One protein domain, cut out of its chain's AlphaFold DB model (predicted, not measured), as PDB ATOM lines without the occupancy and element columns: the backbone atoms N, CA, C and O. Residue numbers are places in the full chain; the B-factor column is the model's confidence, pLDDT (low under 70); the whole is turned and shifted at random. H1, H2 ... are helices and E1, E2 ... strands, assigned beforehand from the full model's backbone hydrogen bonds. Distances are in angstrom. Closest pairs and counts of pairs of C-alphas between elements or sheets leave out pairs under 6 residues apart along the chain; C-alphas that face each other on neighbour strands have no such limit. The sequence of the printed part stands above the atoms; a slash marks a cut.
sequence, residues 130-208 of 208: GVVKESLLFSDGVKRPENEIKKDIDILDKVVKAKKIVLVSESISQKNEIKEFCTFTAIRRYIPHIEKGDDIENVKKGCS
ATOM      1  N   GLY A 130     119.949 116.377  82.096       98.50
ATOM      2  CA  GLY A 130     120.004 117.115  83.347       98.50
ATOM      3  C   GLY A 130     118.644 117.460  83.933       98.50
ATOM      4  O   GLY A 130     117.594 117.090  83.410       98.50
ATOM      5  N   VAL A 131     118.680 118.200  85.034       98.62
ATOM      6  CA  VAL A 131     117.498 118.732  85.716       98.62
ATOM      7  C   VAL A 131     117.616 120.241  85.892       98.62
ATOM      8  O   VAL A 131     118.718 120.775  86.045       98.62
ATOM      9  N   VAL A 132     116.467 120.906  85.911       97.94
ATOM     10  CA  VAL A 132     116.321 122.317  86.268       97.94
ATOM     11  C   VAL A 132     115.467 122.404  87.529       97.94
ATOM     12  O   VAL A 132     114.375 121.833  87.592       97.94
ATOM     13  N   LYS A 133     115.964 123.097  88.553       96.38
ATOM     14  CA  LYS A 133     115.252 123.322  89.814       96.38
ATOM     15  C   LYS A 133     115.113 124.816  90.077       96.38
ATOM     16  O   LYS A 133     116.106 125.480  90.361       96.38
ATOM     17  N   GLU A 134     113.887 125.319  90.055       93.94
ATOM     18  CA  GLU A 134     113.580 126.666  90.539       93.94
ATOM     19  C   GLU A 134     113.430 126.667  92.065       93.94
ATOM     20  O   GLU A 134     112.944 125.694  92.658       93.94
ATOM     21  N   SER A 135     113.801 127.783  92.697       93.75
ATOM     22  CA  SER A 135     113.558 128.057  94.120       93.75
ATOM     23  C   SER A 135     114.111 126.950  95.029       93.75
ATOM     24  O   SER A 135     113.366 126.286  95.753       93.75
ATOM     25  N   LEU A 136     115.411 126.651  94.951       95.62
ATOM     26  CA  LEU A 136     116.033 125.591  95.755       95.62
ATOM     27  C   LEU A 136     116.248 126.033  97.203       95.62
ATOM     28  O   LEU A 136     115.830 125.330  98.116       95.62
ATOM     29  N   LEU A 137     116.906 127.167  97.407       96.12
ATOM     30  CA  LEU A 137     117.235 127.759  98.697       96.12
ATOM     31  C   LEU A 137     116.209 128.800  99.128       96.12
ATOM     32  O   LEU A 137     115.913 128.883 100.320       96.12
ATOM     33  N   PHE A 138     115.671 129.581  98.190       92.69
ATOM     34  CA  PHE A 138     114.753 130.677  98.482       92.69
ATOM     35  C   PHE A 138     113.442 130.513  97.709       92.69
ATOM     36  O   PHE A 138     113.396 129.905  96.649       92.69
ATOM     37  N   SER A 139     112.350 131.025  98.266       88.44
ATOM     38  CA  SER A 139     111.045 131.137  97.614       88.44
ATOM     39  C   SER A 139     110.483 132.505  97.964       88.44
ATOM     40  O   SER A 139     110.343 132.821  99.143       88.44
ATOM     41  N   ASP A 140     110.212 133.335  96.957       79.75
ATOM     42  CA  ASP A 140     109.732 134.714  97.137       79.75
ATOM     43  C   ASP A 140     110.599 135.556  98.100       79.75
ATOM     44  O   ASP A 140     110.096 136.335  98.909       79.75
ATOM     45  N   GLY A 141     111.926 135.384  98.031       78.50
ATOM     46  CA  GLY A 141     112.888 136.084  98.894       78.50
ATOM     47  C   GLY A 141     112.968 135.553 100.330       78.50
ATOM     48  O   GLY A 141     113.646 136.140 101.168       78.50
ATOM     49  N   VAL A 142     112.294 134.443 100.640       88.31
ATOM     50  CA  VAL A 142     112.337 133.799 101.958       88.31
ATOM     51  C   VAL A 142     113.092 132.481 101.859       88.31
ATOM     52  O   VAL A 142     112.829 131.670 100.972       88.31
ATOM     53  N   LYS A 143     114.028 132.240 102.785       94.00
ATOM     54  CA  LYS A 143     114.761 130.971 102.848       94.00
ATOM     55  C   LYS A 143     113.794 129.813 103.095       94.00
ATOM     56  O   LYS A 143     112.978 129.860 104.017       94.00
ATOM     57  N   ARG A 144     113.889 128.773 102.268       96.06
ATOM     58  CA  ARG A 144     113.058 127.570 102.371       96.06
ATOM     59  C   ARG A 144     113.391 126.769 103.640       96.06
ATOM     60  O   ARG A 144     114.510 126.863 104.151       96.06
ATOM     61  N   PRO A 145     112.452 125.951 104.146       97.19
ATOM     62  CA  PRO A 145     112.712 125.064 105.277       97.19
ATOM     63  C   PRO A 145     113.887 124.111 105.012       97.19
ATOM     64  O   PRO A 145     113.967 123.482 103.955       97.19
ATOM     65  N   GLU A 146     114.789 123.961 105.986       96.56
ATOM     66  CA  GLU A 146     116.026 123.180 105.824       96.56
ATOM     67  C   GLU A 146     115.780 121.716 105.433       96.56
ATOM     68  O   GLU A 146     116.541 121.139 104.660       96.56
ATOM     69  N   ASN A 147     114.704 121.108 105.938       96.81
ATOM     70  CA  ASN A 147     114.324 119.735 105.611       96.81
ATOM     71  C   ASN A 147     113.911 119.577 104.140       96.81
ATOM     72  O   ASN A 147     114.213 118.551 103.532       96.81
ATOM     73  N   GLU A 148     113.245 120.577 103.561       95.75
ATOM     74  CA  GLU A 148     112.879 120.563 102.145       95.75
ATOM     75  C   GLU A 148     114.091 120.808 101.252       95.75
ATOM     76  O   GLU A 148     114.288 120.082 100.278       95.75
ATOM     77  N   ILE A 149     114.932 121.781 101.622       97.31
ATOM     78  CA  ILE A 149     116.201 122.049 100.940       97.31
ATOM     79  C   ILE A 149     117.044 120.771 100.911       97.31
ATOM     80  O   ILE A 149     117.525 120.366  99.857       97.31
ATOM     81  N   LYS A 150     117.193 120.099 102.059       97.75
ATOM     82  CA  LYS A 150     117.969 118.861 102.169       97.75
ATOM     83  C   LYS A 150     117.418 117.751 101.275       97.75
ATOM     84  O   LYS A 150     118.199 117.106 100.587       97.75
ATOM     85  N   LYS A 151     116.096 117.561 101.246       97.25
ATOM     86  CA  LYS A 151     115.462 116.556 100.383       97.25
ATOM     87  C   LYS A 151     115.776 116.803  98.904       97.25
ATOM     88  O   LYS A 151     116.141 115.865  98.201       97.25
ATOM     89  N   ASP A 152     115.662 118.048  98.446       97.62
ATOM     90  CA  ASP A 152     115.983 118.403  97.061       97.62
ATOM     91  C   ASP A 152     117.486 118.205  96.779       97.62
ATOM     92  O   ASP A 152     117.848 117.641  95.750       97.62
ATOM     93  N   ILE A 153     118.373 118.585  97.710       98.06
ATOM     94  CA  ILE A 153     119.827 118.361  97.587       98.06
ATOM     95  C   ILE A 153     120.159 116.877  97.446       98.06
ATOM     96  O   ILE A 153     120.952 116.533  96.577       98.06
ATOM     97  N   ASP A 154     119.560 116.005  98.261       98.19
ATOM     98  CA  ASP A 154     119.837 114.565  98.225       98.19
ATOM     99  C   ASP A 154     119.519 113.962  96.842       98.19
ATOM    100  O   ASP A 154     120.182 113.021  96.404       98.19
ATOM    101  N   ILE A 155     118.535 114.518  96.129       98.25
ATOM    102  CA  ILE A 155     118.193 114.138  94.754       98.25
ATOM    103  C   ILE A 155     119.204 114.738  93.769       98.25
ATOM    104  O   ILE A 155     119.785 114.019  92.955       98.25
ATOM    105  N   LEU A 156     119.455 116.044  93.849       98.50
ATOM    106  CA  LEU A 156     120.345 116.753  92.925       98.50
ATOM    107  C   LEU A 156     121.802 116.251  92.997       98.50
ATOM    108  O   LEU A 156     122.446 116.087  91.959       98.50
ATOM    109  N   ASP A 157     122.304 115.908  94.186       98.31
ATOM    110  CA  ASP A 157     123.641 115.330  94.369       98.31
ATOM    111  C   ASP A 157     123.741 113.947  93.675       98.31
ATOM    112  O   ASP A 157     124.789 113.607  93.109       98.31
ATOM    113  N   LYS A 158     122.656 113.151  93.631       97.94
ATOM    114  CA  LYS A 158     122.606 111.894  92.845       97.94
ATOM    115  C   LYS A 158     122.673 112.175  91.343       97.94
ATOM    116  O   LYS A 158     123.391 111.468  90.634       97.94
ATOM    117  N   VAL A 159     121.982 113.211  90.866       98.56
ATOM    118  CA  VAL A 159     122.001 113.634  89.454       98.56
ATOM    119  C   VAL A 159     123.420 114.053  89.038       98.56
ATOM    120  O   VAL A 159     123.936 113.565  88.028       98.56
ATOM    121  N   VAL A 160     124.122 114.839  89.865       98.38
ATOM    122  CA  VAL A 160     125.544 115.180  89.640       98.38
ATOM    123  C   VAL A 160     126.433 113.937  89.658       98.38
ATOM    124  O   VAL A 160     127.303 113.785  88.797       98.38
ATOM    125  N   LYS A 161     126.226 113.011  90.604       98.06
ATOM    126  CA  LYS A 161     126.988 111.750  90.674       98.06
ATOM    127  C   LYS A 161     126.795 110.886  89.424       98.06
ATOM    128  O   LYS A 161     127.742 110.230  88.990       98.06
ATOM    129  N   ALA A 162     125.611 110.934  88.815       98.12
ATOM    130  CA  ALA A 162     125.307 110.314  87.526       98.12
ATOM    131  C   ALA A 162     125.889 111.077  86.317       98.12
ATOM    132  O   ALA A 162     125.639 110.694  85.174       98.12
ATOM    133  N   LYS A 163     126.696 112.123  86.555       98.19
ATOM    134  CA  LYS A 163     127.332 112.985  85.543       98.19
ATOM    135  C   LYS A 163     126.324 113.714  84.651       98.19
ATOM    136  O   LYS A 163     126.625 114.010  83.496       98.19
ATOM    137  N   LYS A 164     125.137 113.987  85.188       98.44
ATOM    138  CA  LYS A 164     124.096 114.788  84.543       98.44
ATOM    139  C   LYS A 164     124.206 116.240  85.004       98.44
ATOM    140  O   LYS A 164     124.786 116.527  86.055       98.44
ATOM    141  N   ILE A 165     123.666 117.155  84.212       98.44
ATOM    142  CA  ILE A 165     123.690 118.586  84.518       98.44
ATOM    143  C   ILE A 165     122.634 118.901  85.582       98.44
ATOM    144  O   ILE A 165     121.512 118.403  85.531       98.44
ATOM    145  N   VAL A 166     122.986 119.758  86.539       98.69
ATOM    146  CA  VAL A 166     122.038 120.346  87.491       98.69
ATOM    147  C   VAL A 166     122.079 121.855  87.325       98.69
ATOM    148  O   VAL A 166     123.107 122.471  87.607       98.69
ATOM    149  N   LEU A 167     120.971 122.441  86.876       98.06
ATOM    150  CA  LEU A 167     120.766 123.885  86.842       98.06
ATOM    151  C   LEU A 167     119.820 124.274  87.974       98.06
ATOM    152  O   LEU A 167     118.772 123.654  88.160       98.06
ATOM    153  N   VAL A 168     120.189 125.301  88.731       97.06
ATOM    154  CA  VAL A 168     119.353 125.837  89.805       97.06
ATOM    155  C   VAL A 168     119.058 127.294  89.513       97.06
ATOM    156  O   VAL A 168     119.983 128.058  89.251       97.06
ATOM    157  N   SER A 169     117.784 127.662  89.561       93.25
ATOM    158  CA  SER A 169     117.305 129.013  89.291       93.25
ATOM    159  C   SER A 169     116.698 129.637  90.546       93.25
ATOM    160  O   SER A 169     115.913 128.992  91.242       93.25
ATOM    161  N   GLU A 170     117.061 130.881  90.852       91.69
ATOM    162  CA  GLU A 170     116.574 131.620  92.021       91.69
ATOM    163  C   GLU A 170     116.076 133.019  91.647       91.69
ATOM    164  O   GLU A 170     116.718 133.763  90.906       91.69
ATOM    165  N   SER A 171     114.954 133.422  92.237       89.38
ATOM    166  CA  SER A 171     114.412 134.781  92.139       89.38
ATOM    167  C   SER A 171     114.836 135.609  93.369       89.38
ATOM    168  O   SER A 171     114.010 135.958  94.211       89.38
ATOM    169  N   ILE A 172     116.139 135.905  93.480       87.69
ATOM    170  CA  ILE A 172     116.771 136.636  94.600       87.69
ATOM    171  C   ILE A 172     117.485 137.904  94.124       87.69
ATOM    172  O   ILE A 172     118.040 137.929  93.031       87.69
ATOM    173  N   SER A 173     117.518 138.943  94.962       85.81
ATOM    174  CA  SER A 173     118.139 140.234  94.614       85.81
ATOM    175  C   SER A 173     119.092 140.786  95.675       85.81
ATOM    176  O   SER A 173     119.899 141.666  95.371       85.81
ATOM    177  N   GLN A 174     119.052 140.280  96.913       86.12
ATOM    178  CA  GLN A 174     119.937 140.777  97.962       86.12
ATOM    179  C   GLN A 174     121.347 140.219  97.782       86.12
ATOM    180  O   GLN A 174     121.550 139.013  97.651       86.12
ATOM    181  N   LYS A 175     122.361 141.086  97.875       86.56
ATOM    182  CA  LYS A 175     123.774 140.706  97.696       86.56
ATOM    183  C   LYS A 175     124.204 139.509  98.559       86.56
ATOM    184  O   LYS A 175     124.976 138.670  98.102       86.56
ATOM    185  N   ASN A 176     123.727 139.436  99.802       88.56
ATOM    186  CA  ASN A 176     124.069 138.339 100.709       88.56
ATOM    187  C   ASN A 176     123.423 137.012 100.283       88.56
ATOM    188  O   ASN A 176     124.096 135.987 100.335       88.56
ATOM    189  N   GLU A 177     122.174 137.040  99.811       90.19
ATOM    190  CA  GLU A 177     121.469 135.863  99.282       90.19
ATOM    191  C   GLU A 177     122.150 135.361  98.007       90.19
ATOM    192  O   GLU A 177     122.428 134.172  97.882       90.19
ATOM    193  N   ILE A 178     122.508 136.274  97.096       90.50
ATOM    194  CA  ILE A 178     123.242 135.956  95.862       90.50
ATOM    195  C   ILE A 178     124.578 135.284  96.195       90.50
ATOM    196  O   ILE A 178     124.919 134.256  95.613       90.50
ATOM    197  N   LYS A 179     125.331 135.835  97.157       91.62
ATOM    198  CA  LYS A 179     126.612 135.258  97.585       91.62
ATOM    199  C   LYS A 179     126.440 133.870  98.202       91.62
ATOM    200  O   LYS A 179     127.225 132.968  97.897       91.62
ATOM    201  N   GLU A 180     125.436 133.691  99.060       93.12
ATOM    202  CA  GLU A 180     125.099 132.390  99.643       93.12
ATOM    203  C   GLU A 180     124.764 131.378  98.542       93.12
ATOM    204  O   GLU A 180     125.365 130.306  98.495       93.12
ATOM    205  N   PHE A 181     123.886 131.749  97.610       93.81
ATOM    206  CA  PHE A 181     123.455 130.905  96.502       93.81
ATOM    207  C   PHE A 181     124.604 130.506  95.565       93.81
ATOM    208  O   PHE A 181     124.772 129.322  95.259       93.81
ATOM    209  N   CYS A 182     125.443 131.456  95.151       93.31
ATOM    210  CA  CYS A 182     126.589 131.175  94.286       93.31
ATOM    211  C   CYS A 182     127.650 130.311  94.983       93.31
ATOM    212  O   CYS A 182     128.161 129.364  94.386       93.31
ATOM    213  N   THR A 183     127.929 130.554  96.268       95.19
ATOM    214  CA  THR A 183     128.842 129.695  97.046       95.19
ATOM    215  C   THR A 183     128.284 128.277  97.168       95.19
ATOM    216  O   THR A 183     128.996 127.293  96.955       95.19
ATOM    217  N   PHE A 184     126.994 128.169  97.486       96.12
ATOM    218  CA  PHE A 184     126.300 126.902  97.661       96.12
ATOM    219  C   PHE A 184     126.311 126.056  96.378       96.12
ATOM    220  O   PHE A 184     126.656 124.875  96.420       96.12
ATOM    221  N   THR A 185     125.972 126.654  95.235       96.50
ATOM    222  CA  THR A 185     125.937 125.957  93.938       96.50
ATOM    223  C   THR A 185     127.332 125.571  93.452       96.50
ATOM    224  O   THR A 185     127.521 124.438  93.002       96.50
ATOM    225  N   ALA A 186     128.335 126.439  93.632       95.06
ATOM    226  CA  ALA A 186     129.717 126.167  93.234       95.06
ATOM    227  C   ALA A 186     130.308 124.938  93.944       95.06
ATOM    228  O   ALA A 186     130.889 124.065  93.293       95.06
ATOM    229  N   ILE A 187     130.110 124.814  95.264       96.25
ATOM    230  CA  ILE A 187     130.593 123.661  96.049       96.25
ATOM    231  C   ILE A 187     129.978 122.345  95.545       96.25
ATOM    232  O   ILE A 187     130.633 121.303  95.571       96.25
ATOM    233  N   ARG A 188     128.735 122.393  95.054       96.88
ATOM    234  CA  ARG A 188     127.971 121.222  94.596       96.88
ATOM    235  C   ARG A 188     128.080 120.936  93.104       96.88
ATOM    236  O   ARG A 188     127.554 119.928  92.646       96.88
ATOM    237  N   ARG A 189     128.790 121.785  92.351       96.31
ATOM    238  CA  ARG A 189     128.863 121.729  90.879       96.31
ATOM    239  C   ARG A 189     127.491 121.873  90.213       96.31
ATOM    240  O   ARG A 189     127.245 121.289  89.160       96.31
ATOM    241  N   TYR A 190     126.606 122.646  90.833       97.94
ATOM    242  CA  TYR A 190     125.367 123.085  90.203       97.94
ATOM    243  C   TYR A 190     125.652 124.335  89.370       97.94
ATOM    244  O   TYR A 190     126.531 125.127  89.716       97.94
ATOM    245  N   ILE A 191     124.908 124.523  88.286       96.62
ATOM    246  CA  ILE A 191     124.967 125.721  87.449       96.62
ATOM    247  C   ILE A 191     123.935 126.722  87.993       96.62
ATOM    248  O   ILE A 191     122.738 126.434  87.910       96.62
ATOM    249  N   PRO A 192     124.352 127.861  88.572       94.50
ATOM    250  CA  PRO A 192     123.421 128.859  89.085       94.50
ATOM    251  C   PRO A 192     122.814 129.708  87.962       94.50
ATOM    252  O   PRO A 192     123.495 130.084  87.007       94.50
ATOM    253  N   HIS A 193     121.550 130.077  88.133       92.12
ATOM    254  CA  HIS A 193     120.826 131.069  87.347       92.12
ATOM    255  C   HIS A 193     120.019 131.973  88.294       92.12
ATOM    256  O   HIS A 193     119.481 131.501  89.293       92.12
ATOM    257  N   ILE A 194     119.964 133.277  88.018       89.88
ATOM    258  CA  ILE A 194     119.240 134.258  88.840       89.88
ATOM    259  C   ILE A 194     118.236 134.981  87.935       89.88
ATOM    260  O   ILE A 194     118.637 135.589  86.949       89.88
ATOM    261  N   GLU A 195     116.941 134.895  88.252       81.38
ATOM    262  CA  GLU A 195     115.832 135.341  87.383       81.38
ATOM    263  C   GLU A 195     115.436 136.811  87.546       81.38
ATOM    264  O   GLU A 195     115.019 137.454  86.583       81.38
ATOM    265  N   LYS A 196     115.491 137.345  88.774       64.50
ATOM    266  CA  LYS A 196     115.023 138.700  89.098       64.50
ATOM    267  C   LYS A 196     116.183 139.586  89.514       64.50
ATOM    268  O   LYS A 196     116.762 139.399  90.576       64.50
ATOM    269  N   GLY A 197     116.418 140.630  88.725       50.41
ATOM    270  CA  GLY A 197     117.377 141.678  89.045       50.41
ATOM    271  C   GLY A 197     118.652 141.551  88.231       50.41
ATOM    272  O   GLY A 197     119.687 141.162  88.764       50.41
ATOM    273  N   ASP A 198     118.597 142.032  86.987       51.53
ATOM    274  CA  ASP A 198     119.763 142.451  86.197       51.53
ATOM    275  C   ASP A 198     120.520 143.626  86.859       51.53
ATOM    276  O   ASP A 198     121.022 144.530  86.193       51.53
ATOM    277  N   ASP A 199     120.666 143.630  88.183       63.84
ATOM    278  CA  ASP A 199     121.814 144.263  88.806       63.84
ATOM    279  C   ASP A 199     123.010 143.327  88.596       63.84
ATOM    280  O   ASP A 199     123.488 142.622  89.490       63.84
ATOM    281  N   ILE A 200     123.470 143.308  87.342       63.38
ATOM    282  CA  ILE A 200     124.649 142.573  86.878       63.38
ATOM    283  C   ILE A 200     125.841 142.858  87.800       63.38
ATOM    284  O   ILE A 200     126.722 142.013  87.955       63.38
ATOM    285  N   GLU A 201     125.884 144.035  88.427       64.88
ATOM    286  CA  GLU A 201     126.929 144.414  89.363       64.88
ATOM    287  C   GLU A 201     126.851 143.614  90.670       64.88
ATOM    288  O   GLU A 201     127.877 143.110  91.135       64.88
ATOM    289  N   ASN A 202     125.658 143.428  91.238       65.50
ATOM    290  CA  ASN A 202     125.462 142.577  92.414       65.50
ATOM    291  C   ASN A 202     125.676 141.094  92.110       65.50
ATOM    292  O   ASN A 202     126.308 140.414  92.919       65.50
ATOM    293  N   VAL A 203     125.241 140.605  90.945       65.94
ATOM    294  CA  VAL A 203     125.519 139.222  90.514       65.94
ATOM    295  C   VAL A 203     127.023 139.003  90.365       65.94
ATOM    296  O   VAL A 203     127.574 138.078  90.963       65.94
ATOM    297  N   LYS A 204     127.726 139.897  89.653       65.81
ATOM    298  CA  LYS A 204     129.187 139.820  89.502       65.81
ATOM    299  C   LYS A 204     129.900 139.860  90.849       65.81
ATOM    300  O   LYS A 204     130.762 139.028  91.066       65.81
ATOM    301  N   LYS A 205     129.534 140.776  91.752       63.19
ATOM    302  CA  LYS A 205     130.154 140.898  93.089       63.19
ATOM    303  C   LYS A 205     129.805 139.751  94.040       63.19
ATOM    304  O   LYS A 205     130.525 139.539  95.011       63.19
ATOM    305  N   GLY A 206     128.653 139.112  93.856       63.34
ATOM    306  CA  GLY A 206     128.184 138.023  94.710       63.34
ATOM    307  C   GLY A 206     128.767 136.667  94.318       63.34
ATOM    308  O   GLY A 206     129.005 135.841  95.195       63.34
ATOM    309  N   CYS A 207     129.015 136.459  93.022       74.81
ATOM    310  CA  CYS A 207     129.512 135.197  92.468       74.81
ATOM    311  C   CYS A 207     131.007 135.232  92.084       74.81
ATOM    312  O   CYS A 207     131.527 134.209  91.643       74.81
ATOM    313  N   SER A 208     131.686 136.381  92.241       66.25
ATOM    314  CA  SER A 208     133.156 136.531  92.201       66.25
ATOM    315  C   SER A 208     133.809 136.148  93.522       66.25
ATOM    316  O   SER A 208     134.864 135.485  93.479       66.25
TER     317      SER A 208
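This is residues 130 to 208 of the 208 residues of the protein "Glyco_hydro_114 domain-containing protein" of candidate division CPR3 bacterium (UniProt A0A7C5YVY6). A small parallel sheet of three strands, E1, E2 and E3, has two helices, H1 and H2, over one face, while its other face has no named helix on it. A short last helix, H3, packs on H2 beyond the sheet, and a long link between E1 and H1 folds back on itself. The printed part has 79 residues with three named helices and three named strands, in the order E1, H1, E2, H2, E3, H3, and the class is mixed, helices and strands. The sheet's order is E1, E2, E3. The whole is compact, with a radius of gyration of the C-alphas of 12.1 A and spans of 34 by 24 by 17 A.

E1, residues 130 to 134, begins at C-alpha 130 at (120.004, 117.115, 83.347) and is 13.6 A long. H1, residues 146 to 161, is the longest helix, 21.9 A from first to last C-alpha. E2, residues 165 to 170, is 16.6 A long. H2, residues 175 to 188, begins at C-alpha 175 at (123.774, 140.706, 97.696) and is 20.2 A long. E3, residues 191 to 194, is 10.4 A long. H3, residues 200 to 207, is 10.5 A long and ends at C-alpha 207 at (129.512, 135.197, 92.468).

E1 and E2 are parallel at 10 degrees, with N 131 and O 165 2.9 A apart, within hydrogen-bond range. E2 and E3 are parallel at 20 degrees, with N 191 and O 166 2.8 A apart, also within range. H1 is on the sheet over E1 and E2 at a height of 11.0 A, and its closest C-alphas to E2 are those of Val 160 and Val 166, 6.6 A apart. H2 is on the same face over E3 at a height of 9.3 A, the closest C-alphas being those of Thr 185 and Pro 192, 6.2 A apart. On the local plane H1 stands at 9 degrees to E1 and H2 at 11 degrees to E3, both along the strands. E1, H1, E2 and E2, H2, E3 are strand-helix-strand units, two parallel neighbour strands with a helix between, each with a right-handed crossover; with H1 and H2 on one face of the sheet, there are two layers. H1 and H2 are close but not clearly touching; their closest C-alphas, those of Asp 157 and Arg 188, are 7.3 A apart. H3 is not on the sheet; it touches H2 at a steep tilt of 49 degrees, the same way, with the C-alphas of Lys 179 and Gly 206 closest at 4.3 A. H1 and H3 are apart. In H3 every O i to N i+4 pair is within hydrogen-bond range, against 11 of 12 in H1 and 9 of 10 in H2.

The two C-alphas farthest apart, those of Ala 162 and Glu 201, are 34.2 A apart. The printed part has no cut and ends at residue 208, the chain's last. The link from E1 to H1, 11 residues, is long, and in it residues 138 to 139 pair antiparallel with residues 142 to 143; the other links are tight. The mean pLDDT of the printed part is 89.2, and residues 196 to 206 and residue 208 are under 70.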